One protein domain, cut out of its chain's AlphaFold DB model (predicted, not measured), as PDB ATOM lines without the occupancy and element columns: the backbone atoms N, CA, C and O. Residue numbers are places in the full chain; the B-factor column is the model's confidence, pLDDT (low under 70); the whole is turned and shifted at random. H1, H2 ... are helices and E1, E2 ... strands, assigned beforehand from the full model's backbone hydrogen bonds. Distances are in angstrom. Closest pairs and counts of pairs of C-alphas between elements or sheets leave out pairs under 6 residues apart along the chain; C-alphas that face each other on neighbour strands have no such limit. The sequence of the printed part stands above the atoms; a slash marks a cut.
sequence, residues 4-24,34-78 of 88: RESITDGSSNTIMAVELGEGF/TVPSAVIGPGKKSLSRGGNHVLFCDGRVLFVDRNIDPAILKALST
ATOM      1  N   ARG A   4      34.022  28.705  43.708       65.94
ATOM      2  CA  ARG A   4      33.930  29.731  42.670       65.94
ATOM      3  C   ARG A   4      35.250  30.479  42.430       65.94
ATOM      4  O   ARG A   4      35.488  30.920  41.318       65.94
ATOM      5  N   GLU A   5      36.106  30.600  43.443       76.62
ATOM      6  CA  GLU A   5      37.409  31.280  43.343       76.62
ATOM      7  C   GLU A   5      38.450  30.432  42.591       76.62
ATOM      8  O   GLU A   5      39.451  30.970  42.132       76.62
ATOM      9  N   SER A   6      38.219  29.120  42.438       78.19
ATOM     10  CA  SER A   6      39.089  28.232  41.654       78.19
ATOM     11  C   SER A   6      38.786  28.195  40.156       78.19
ATOM     12  O   SER A   6      39.539  27.561  39.426       78.19
ATOM     13  N   ILE A   7      37.704  28.839  39.702       82.06
ATOM     14  CA  ILE A   7      37.364  28.965  38.277       82.06
ATOM     15  C   ILE A   7      37.773  30.364  37.823       82.06
ATOM     16  O   ILE A   7      36.979  31.307  37.851       82.06
ATOM     17  N   THR A   8      39.055  30.525  37.510       83.88
ATOM     18  CA  THR A   8      39.675  31.845  37.343       83.88
ATOM     19  C   THR A   8      39.356  32.501  36.002       83.88
ATOM     20  O   THR A   8      39.439  33.720  35.902       83.88
ATOM     21  N   ASP A   9      38.974  31.724  34.986       79.19
ATOM     22  CA  ASP A   9      38.509  32.205  33.671       79.19
ATOM     23  C   ASP A   9      36.981  32.395  33.586       79.19
ATOM     24  O   ASP A   9      36.446  32.813  32.555       79.19
ATOM     25  N   GLY A  10      36.291  32.169  34.708       84.25
ATOM     26  CA  GLY A  10      34.861  32.383  34.873       84.25
ATOM     27  C   GLY A  10      34.016  31.156  34.527       84.25
ATOM     28  O   GLY A  10      34.228  30.469  33.536       84.25
ATOM     29  N   SER A  11      32.959  30.927  35.314       88.12
ATOM     30  CA  SER A  11      32.035  29.787  35.153       88.12
ATOM     31  C   SER A  11      31.366  29.699  33.778       88.12
ATOM     32  O   SER A  11      30.893  28.638  33.385       88.12
ATOM     33  N   SER A  12      31.316  30.816  33.057       90.06
ATOM     34  CA  SER A  12      30.774  30.922  31.705       90.06
ATOM     35  C   SER A  12      31.690  30.359  30.618       90.06
ATOM     36  O   SER A  12      31.207  30.126  29.515       90.06
ATOM     37  N   ASN A  13      32.965  30.116  30.924       89.19
ATOM     38  CA  ASN A  13      33.964  29.591  29.992       89.19
ATOM     39  C   ASN A  13      34.455  28.192  30.384       89.19
ATOM     40  O   ASN A  13      35.407  27.692  29.802       89.19
ATOM     41  N   THR A  14      33.807  27.540  31.351       91.88
ATOM     42  CA  THR A  14      34.188  26.200  31.806       91.88
ATOM     43  C   THR A  14      33.062  25.208  31.560       91.88
ATOM     44  O   THR A  14      31.945  25.373  32.059       91.88
ATOM     45  N   ILE A  15      33.370  24.146  30.823       94.19
ATOM     46  CA  ILE A  15      32.477  23.012  30.598       94.19
ATOM     47  C   ILE A  15      32.352  22.195  31.887       94.19
ATOM     48  O   ILE A  15      33.344  21.760  32.468       94.19
ATOM     49  N   MET A  16      31.114  21.936  32.295       93.56
ATOM     50  CA  MET A  16      30.769  21.096  33.439       93.56
ATOM     51  C   MET A  16      30.385  19.675  33.018       93.56
ATOM     52  O   MET A  16      30.766  18.710  33.677       93.56
ATOM     53  N   ALA A  17      29.613  19.536  31.938       94.50
ATOM     54  CA  ALA A  17      29.176  18.243  31.425       94.50
ATOM     55  C   ALA A  17      29.016  18.282  29.904       94.50
ATOM     56  O   ALA A  17      28.738  19.328  29.319       94.50
ATOM     57  N   VAL A  18      29.167  17.125  29.267       95.00
ATOM     58  CA  VAL A  18      29.054  16.961  27.816       95.00
ATOM     59  C   VAL A  18      28.167  15.766  27.497       95.00
ATOM     60  O   VAL A  18      28.236  14.729  28.157       95.00
ATOM     61  N   GLU A  19      27.335  15.920  26.473       93.38
ATOM     62  CA  GLU A  19      26.560  14.830  25.895       93.38
ATOM     63  C   GLU A  19      27.490  13.757  25.301       93.38
ATOM     64  O   GLU A  19      28.414  14.056  24.540       93.38
ATOM     65  N   LEU A  20      27.236  12.492  25.640       93.62
ATOM     66  CA  LEU A  20      27.940  11.340  25.076       93.62
ATOM     67  C   LEU A  20      27.096  10.704  23.971       93.62
ATOM     68  O   LEU A  20      25.884  10.600  24.110       93.62
ATOM     69  N   GLY A  21      27.729  10.237  22.894       92.25
ATOM     70  CA  GLY A  21      27.057   9.439  21.860       92.25
ATOM     71  C   GLY A  21      27.074   7.930  22.116       92.25
ATOM     72  O   GLY A  21      26.299   7.195  21.511       92.25
ATOM     73  N   GLU A  22      27.972   7.449  22.978       92.38
ATOM     74  CA  GLU A  22      28.144   6.033  23.313       92.38
ATOM     75  C   GLU A  22      28.904   5.860  24.638       92.38
ATOM     76  O   GLU A  22      29.427   6.827  25.191       92.38
ATOM     77  N   GLY A  23      28.988   4.623  25.144       90.00
ATOM     78  CA  GLY A  23      29.772   4.314  26.350       90.00
ATOM     79  C   GLY A  23      29.169   4.860  27.648       90.00
ATOM     80  O   GLY A  23      29.901   5.135  28.597       90.00
ATOM     81  N   PHE A  24      27.845   5.034  27.684       89.81
ATOM     82  CA  PHE A  24      27.120   5.560  28.837       89.81
ATOM     83  C   PHE A  24      27.327   4.694  30.080       89.81
ATOM     84  O   PHE A  24      27.200   3.468  30.029       89.81
ATOM     85  N   THR A  34      34.855  12.301  31.639       92.81
ATOM     86  CA  THR A  34      35.389  12.325  30.278       92.81
ATOM     87  C   THR A  34      36.209  13.590  30.049       92.81
ATOM     88  O   THR A  34      36.146  14.534  30.834       92.81
ATOM     89  N   VAL A  35      36.966  13.606  28.955       92.12
ATOM     90  CA  VAL A  35      37.625  14.806  28.435       92.12
ATOM     91  C   VAL A  35      36.848  15.248  27.194       92.12
ATOM     92  O   VAL A  35      36.668  14.420  26.298       92.12
ATOM     93  N   PRO A  36      36.394  16.511  27.083       94.44
ATOM     94  CA  PRO A  36      35.560  16.946  25.960       94.44
ATOM     95  C   PRO A  36      36.147  16.643  24.571       94.44
ATOM     96  O   PRO A  36      35.423  16.182  23.694       94.44
ATOM     97  N   SER A  37      37.464  16.765  24.376       93.31
ATOM     98  CA  SER A  37      38.133  16.415  23.107       93.31
ATOM     99  C   SER A  37      38.105  14.920  22.754       93.31
ATOM    100  O   SER A  37      38.301  14.543  21.598       93.31
ATOM    101  N   ALA A  38      37.839  14.037  23.719       92.94
ATOM    102  CA  ALA A  38      37.666  12.614  23.453       92.94
ATOM    103  C   ALA A  38      36.304  12.304  22.806       92.94
ATOM    104  O   ALA A  38      36.182  11.269  22.141       92.94
ATOM    105  N   VAL A  39      35.316  13.192  22.975       94.88
ATOM    106  CA  VAL A  39      33.903  12.964  22.625       94.88
ATOM    107  C   VAL A  39      33.349  13.965  21.607       94.88
ATOM    108  O   VAL A  39      32.455  13.607  20.847       94.88
ATOM    109  N   ILE A  40      33.900  15.178  21.533       96.00
ATOM    110  CA  ILE A  40      33.578  16.186  20.515       96.00
ATOM    111  C   ILE A  40      34.678  16.154  19.454       96.00
ATOM    112  O   ILE A  40      35.856  16.321  19.767       96.00
ATOM    113  N   GLY A  41      34.300  15.921  18.196       95.12
ATOM    114  CA  GLY A  41      35.247  15.963  17.086       95.12
ATOM    115  C   GLY A  41      34.778  15.267  15.803       95.12
ATOM    116  O   GLY A  41      33.755  14.558  15.774       95.12
ATOM    117  N   PRO A  42      35.554  15.393  14.715       94.06
ATOM    118  CA  PRO A  42      35.353  14.599  13.510       94.06
ATOM    119  C   PRO A  42      35.449  13.096  13.816       94.06
ATOM    120  O   PRO A  42      36.274  12.649  14.610       94.06
ATOM    121  N   GLY A  43      34.561  12.298  13.225       92.06
ATOM    122  CA  GLY A  43      34.474  10.847  13.449       92.06
ATOM    123  C   GLY A  43      33.891  10.397  14.798       92.06
ATOM    124  O   GLY A  43      33.580   9.218  14.941       92.06
ATOM    125  N   LYS A  44      33.683  11.296  15.770       93.94
ATOM    126  CA  LYS A  44      33.064  10.951  17.060       93.94
ATOM    127  C   LYS A  44      31.560  10.717  16.926       93.94
ATOM    128  O   LYS A  44      30.900  11.382  16.121       93.94
ATOM    129  N   LYS A  45      31.034   9.764  17.705       93.50
ATOM    130  CA  LYS A  45      29.592   9.526  17.816       93.50
ATOM    131  C   LYS A  45      28.965  10.576  18.724       93.50
ATOM    132  O   LYS A  45      29.501  10.880  19.785       93.50
ATOM    133  N   SER A  46      27.801  11.060  18.314       92.56
ATOM    134  CA  SER A  46      26.959  11.968  19.084       92.56
ATOM    135  C   SER A  46      25.502  11.541  18.960       92.56
ATOM    136  O   SER A  46      25.120  10.945  17.949       92.56
ATOM    137  N   LEU A  47      24.704  11.846  19.982       91.31
ATOM    138  CA  LEU A  47      23.244  11.745  19.916       91.31
ATOM    139  C   LEU A  47      22.660  12.831  19.009       91.31
ATOM    140  O   LEU A  47      21.658  12.608  18.330       91.31
ATOM    141  N   SER A  48      23.318  13.988  18.968       91.81
ATOM    142  CA  SER A  48      22.917  15.134  18.169       91.81
ATOM    143  C   SER A  48      23.632  15.132  16.813       91.81
ATOM    144  O   SER A  48      24.797  14.749  16.673       91.81
ATOM    145  N   ARG A  49      22.942  15.571  15.756       92.62
ATOM    146  CA  ARG A  49      23.537  15.625  14.414       92.62
ATOM    147  C   ARG A  49      24.539  16.778  14.334       92.62
ATOM    148  O   ARG A  49      24.151  17.931  14.441       92.62
ATOM    149  N   GLY A  50      25.801  16.462  14.042       92.94
ATOM    150  CA  GLY A  50      26.828  17.457  13.702       92.94
ATOM    151  C   GLY A  50      27.640  18.009  14.876       92.94
ATOM    152  O   GLY A  50      28.577  18.756  14.634       92.94
ATOM    153  N   GLY A  51      27.352  17.610  16.114       95.38
ATOM    154  CA  GLY A  51      27.990  18.170  17.306       95.38
ATOM    155  C   GLY A  51      27.361  17.628  18.584       95.38
ATOM    156  O   GLY A  51      26.583  16.677  18.513       95.38
ATOM    157  N   ASN A  52      27.687  18.218  19.733       96.69
ATOM    158  CA  ASN A  52      27.228  17.754  21.046       96.69
ATOM    159  C   ASN A  52      26.656  18.928  21.847       96.69
ATOM    160  O   ASN A  52      27.150  20.052  21.744       96.69
ATOM    161  N   HIS A  53      25.669  18.661  22.699       96.81
ATOM    162  CA  HIS A  53      25.267  19.627  23.721       96.81
ATOM    163  C   HIS A  53      26.249  19.620  24.893       96.81
ATOM    164  O   HIS A  53      26.709  18.566  25.344       96.81
ATOM    165  N   VAL A  54      26.552  20.812  25.396       96.50
ATOM    166  CA  VAL A  54      27.519  21.028  26.468       96.50
ATOM    167  C   VAL A  54      26.922  21.954  27.517       96.50
ATOM    168  O   VAL A  54      26.396  23.014  27.186       96.50
ATOM    169  N   LEU A  55      27.004  21.544  28.781       96.06
ATOM    170  CA  LEU A  55      26.601  22.326  29.945       96.06
ATOM    171  C   LEU A  55      27.817  23.063  30.504       96.06
ATOM    172  O   LEU A  55      28.830  22.434  30.813       96.06
ATOM    173  N   PHE A  56      27.689  24.369  30.693       94.75
ATOM    174  CA  PHE A  56      28.687  25.219  31.333       94.75
ATOM    175  C   PHE A  56      28.449  25.319  32.845       94.75
ATOM    176  O   PHE A  56      27.332  25.116  33.328       94.75
ATOM    177  N   CYS A  57      29.486  25.667  33.611       92.75
ATOM    178  CA  CYS A  57      29.394  25.820  35.067       92.75
ATOM    179  C   CYS A  57      28.437  26.941  35.519       92.75
ATOM    180  O   CYS A  57      28.068  26.985  36.692       92.75
ATOM    181  N   ASP A  58      28.039  27.848  34.624       92.69
ATOM    182  CA  ASP A  58      27.017  28.870  34.881       92.69
ATOM    183  C   ASP A  58      25.574  28.407  34.589       92.69
ATOM    184  O   ASP A  58      24.633  29.176  34.779       92.69
ATOM    185  N   GLY A  59      25.390  27.158  34.153       94.19
ATOM    186  CA  GLY A  59      24.088  26.561  33.862       94.19
ATOM    187  C   GLY A  59      23.605  26.742  32.422       94.19
ATOM    188  O   GLY A  59      22.561  26.188  32.070       94.19
ATOM    189  N   ARG A  60      24.330  27.477  31.568       95.25
ATOM    190  CA  ARG A  60      23.990  27.573  30.142       95.25
ATOM    191  C   ARG A  60      24.289  26.258  29.431       95.25
ATOM    192  O   ARG A  60      25.285  25.595  29.713       95.25
ATOM    193  N   VAL A  61      23.440  25.916  28.467       96.12
ATOM    194  CA  VAL A  61      23.663  24.799  27.547       96.12
ATOM    195  C   VAL A  61      23.852  25.365  26.151       96.12
ATOM    196  O   VAL A  61      22.995  26.112  25.680       96.12
ATOM    197  N   LEU A  62      24.955  25.010  25.498       95.06
ATOM    198  CA  LEU A  62      25.234  25.379  24.112       95.06
ATOM    199  C   LEU A  62      25.454  24.126  23.267       95.06
ATOM    200  O   LEU A  62      25.877  23.082  23.769       95.06
ATOM    201  N   PHE A  63      25.159  24.242  21.977       96.25
ATOM    202  CA  PHE A  63      25.520  23.232  20.995       96.25
ATOM    203  C   PHE A  63      26.918  23.538  20.459       96.25
ATOM    204  O   PHE A  63      27.161  24.637  19.971       96.25
ATOM    205  N   VAL A  64      27.821  22.565  20.542       95.94
ATOM    206  CA  VAL A  64      29.196  22.685  20.055       95.94
ATOM    207  C   VAL A  64      29.345  21.871  18.778       95.94
ATOM    208  O   VAL A  64      29.154  20.650  18.791       95.94
ATOM    209  N   ASP A  65      29.699  22.543  17.680       96.25
ATOM    210  CA  ASP A  65      29.948  21.896  16.392       96.25
ATOM    211  C   ASP A  65      31.118  20.911  16.494       96.25
ATOM    212  O   ASP A  65      32.129  21.155  17.157       96.25
ATOM    213  N   ARG A  66      31.012  19.776  15.800       96.19
ATOM    214  CA  ARG A  66      32.064  18.753  15.793       96.19
ATOM    215  C   ARG A  66      33.394  19.234  15.210       96.19
ATOM    216  O   ARG A  66      34.389  18.532  15.368       96.19
ATOM    217  N   ASN A  67      33.395  20.344  14.477       96.62
ATOM    218  CA  ASN A  67      34.564  20.956  13.860       96.62
ATOM    219  C   ASN A  67      35.056  22.184  14.642       96.62
ATOM    220  O   ASN A  67      35.844  22.952  14.091       96.62
ATOM    221  N   ILE A  68      34.604  22.379  15.891       95.88
ATOM    222  CA  ILE A  68      35.158  23.393  16.797       95.88
ATOM    223  C   ILE A  68      36.691  23.343  16.794       95.88
ATOM    224  O   ILE A  68      37.287  22.259  16.762       95.88
ATOM    225  N   ASP A  69      37.328  24.514  16.847       94.56
ATOM    226  CA  ASP A  69      38.779  24.606  16.980       94.56
ATOM    227  C   ASP A  69      39.234  23.816  18.228       94.56
ATOM    228  O   ASP A  69      38.777  24.103  19.344       94.56
ATOM    229  N   PRO A  70      40.132  22.822  18.082       92.56
ATOM    230  CA  PRO A  70      40.638  22.048  19.207       92.56
ATOM    231  C   PRO A  70      41.264  22.897  20.321       92.56
ATOM    232  O   PRO A  70      41.233  22.478  21.478       92.56
ATOM    233  N   ALA A  71      41.831  24.064  19.997       91.06
ATOM    234  CA  ALA A  71      42.374  24.992  20.982       91.06
ATOM    235  C   ALA A  71      41.260  25.604  21.842       91.06
ATOM    236  O   ALA A  71      41.343  25.532  23.067       91.06
ATOM    237  N   ILE A  72      40.178  26.078  21.214       92.31
ATOM    238  CA  ILE A  72      39.000  26.610  21.919       92.31
ATOM    239  C   ILE A  72      38.377  25.514  22.790       92.31
ATOM    240  O   ILE A  72      38.128  25.722  23.977       92.31
ATOM    241  N   LEU A  73      38.182  24.307  22.246       93.81
ATOM    242  CA  LEU A  73      37.615  23.197  23.015       93.81
ATOM    243  C   LEU A  73      38.491  22.823  24.220       93.81
ATOM    244  O   LEU A  73      37.976  22.509  25.296       93.81
ATOM    245  N   LYS A  74      39.818  22.853  24.059       90.94
ATOM    246  CA  LYS A  74      40.759  22.599  25.153       90.94
ATOM    247  C   LYS A  74      40.646  23.667  26.237       90.94
ATOM    248  O   LYS A  74      40.595  23.299  27.407       90.94
ATOM    249  N   ALA A  75      40.587  24.940  25.861       90.06
ATOM    250  CA  ALA A  75      40.455  26.043  26.802       90.06
ATOM    251  C   ALA A  75      39.175  25.924  27.634       90.06
ATOM    252  O   ALA A  75      39.238  25.899  28.863       90.06
ATOM    253  N   LEU A  76      38.046  25.677  26.960       91.38
ATOM    254  CA  LEU A  76      36.739  25.450  27.580       91.38
ATOM    255  C   LEU A  76      36.697  24.235  28.522       91.38
ATOM    256  O   LEU A  76      35.841  24.145  29.402       91.38
ATOM    257  N   SER A  77      37.611  23.277  28.349       91.75
ATOM    258  CA  SER A  77      37.702  22.066  29.177       91.75
ATOM    259  C   SER A  77      38.450  22.284  30.499       91.75
ATOM    260  O   SER A  77      38.612  21.329  31.263       91.75
ATOM    261  N   THR A  78      38.949  23.495  30.770       87.06
ATOM    262  CA  THR A  78      39.735  23.809  31.971       87.06
ATOM    263  C   THR A  78      39.148  25.007  32.725       87.06
ATOM    264  O   THR A  78      38.660  25.924  32.083       87.06
TER     265      THR A  78
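AT A GLANCE: This is residues 4 to 24 and 34 to 78 of the 88 residues of an uncharacterized protein of Gimesia benthica (UniProt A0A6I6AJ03). With little regular structure, this is a small twisted sheet of strands E1, E2 and E3, grazed by two short helices, H1 and H2, that touch each other. The printed part has 66 residues, 26 in named elements, ordered E1, H1, E2, E3, H2; the class is mixed. The sheet, E1 E2 E3, is antiparallel. The whole is compact, radius of gyration of the C-alphas 11.6 A, and spans 36 by 22 by 18 A.

IN THESE COORDINATES: E2, residues 51 to 56, measures 15.7 A from first to last C-alpha, E3, 61 to 65, 13.1 A. E1, 15 to 18, begins at C-alpha (32.477, 23.012, 30.598). H1 is residues 36 to 39; H2, 70 to 76, ends at C-alpha (36.739, 25.450, 27.580).

HOW THE PARTS SIT: E1 and E2 stand at 142 degrees, N 16 to O 55 2.8 A. E2 and E3, a hairpin, stand at 147 degrees, N 54 to O 62 2.9 A. The sheet is only just strongly twisted, its C-alphas up to 4.0 A off the best plane. H1 and H2 only graze it. They touch, closest C-alphas Ser 37 and Leu 73, 6.8 A. Every O i to N i+4 pair in H2 is within hydrogen-bond range; H1 is too short for one.

THE WHOLE: Residues 25 to 33 are not printed; C-alphas 24 and 34 are 10.8 A apart. The link H1 to E2 is long. Residue 4 is under pLDDT 70.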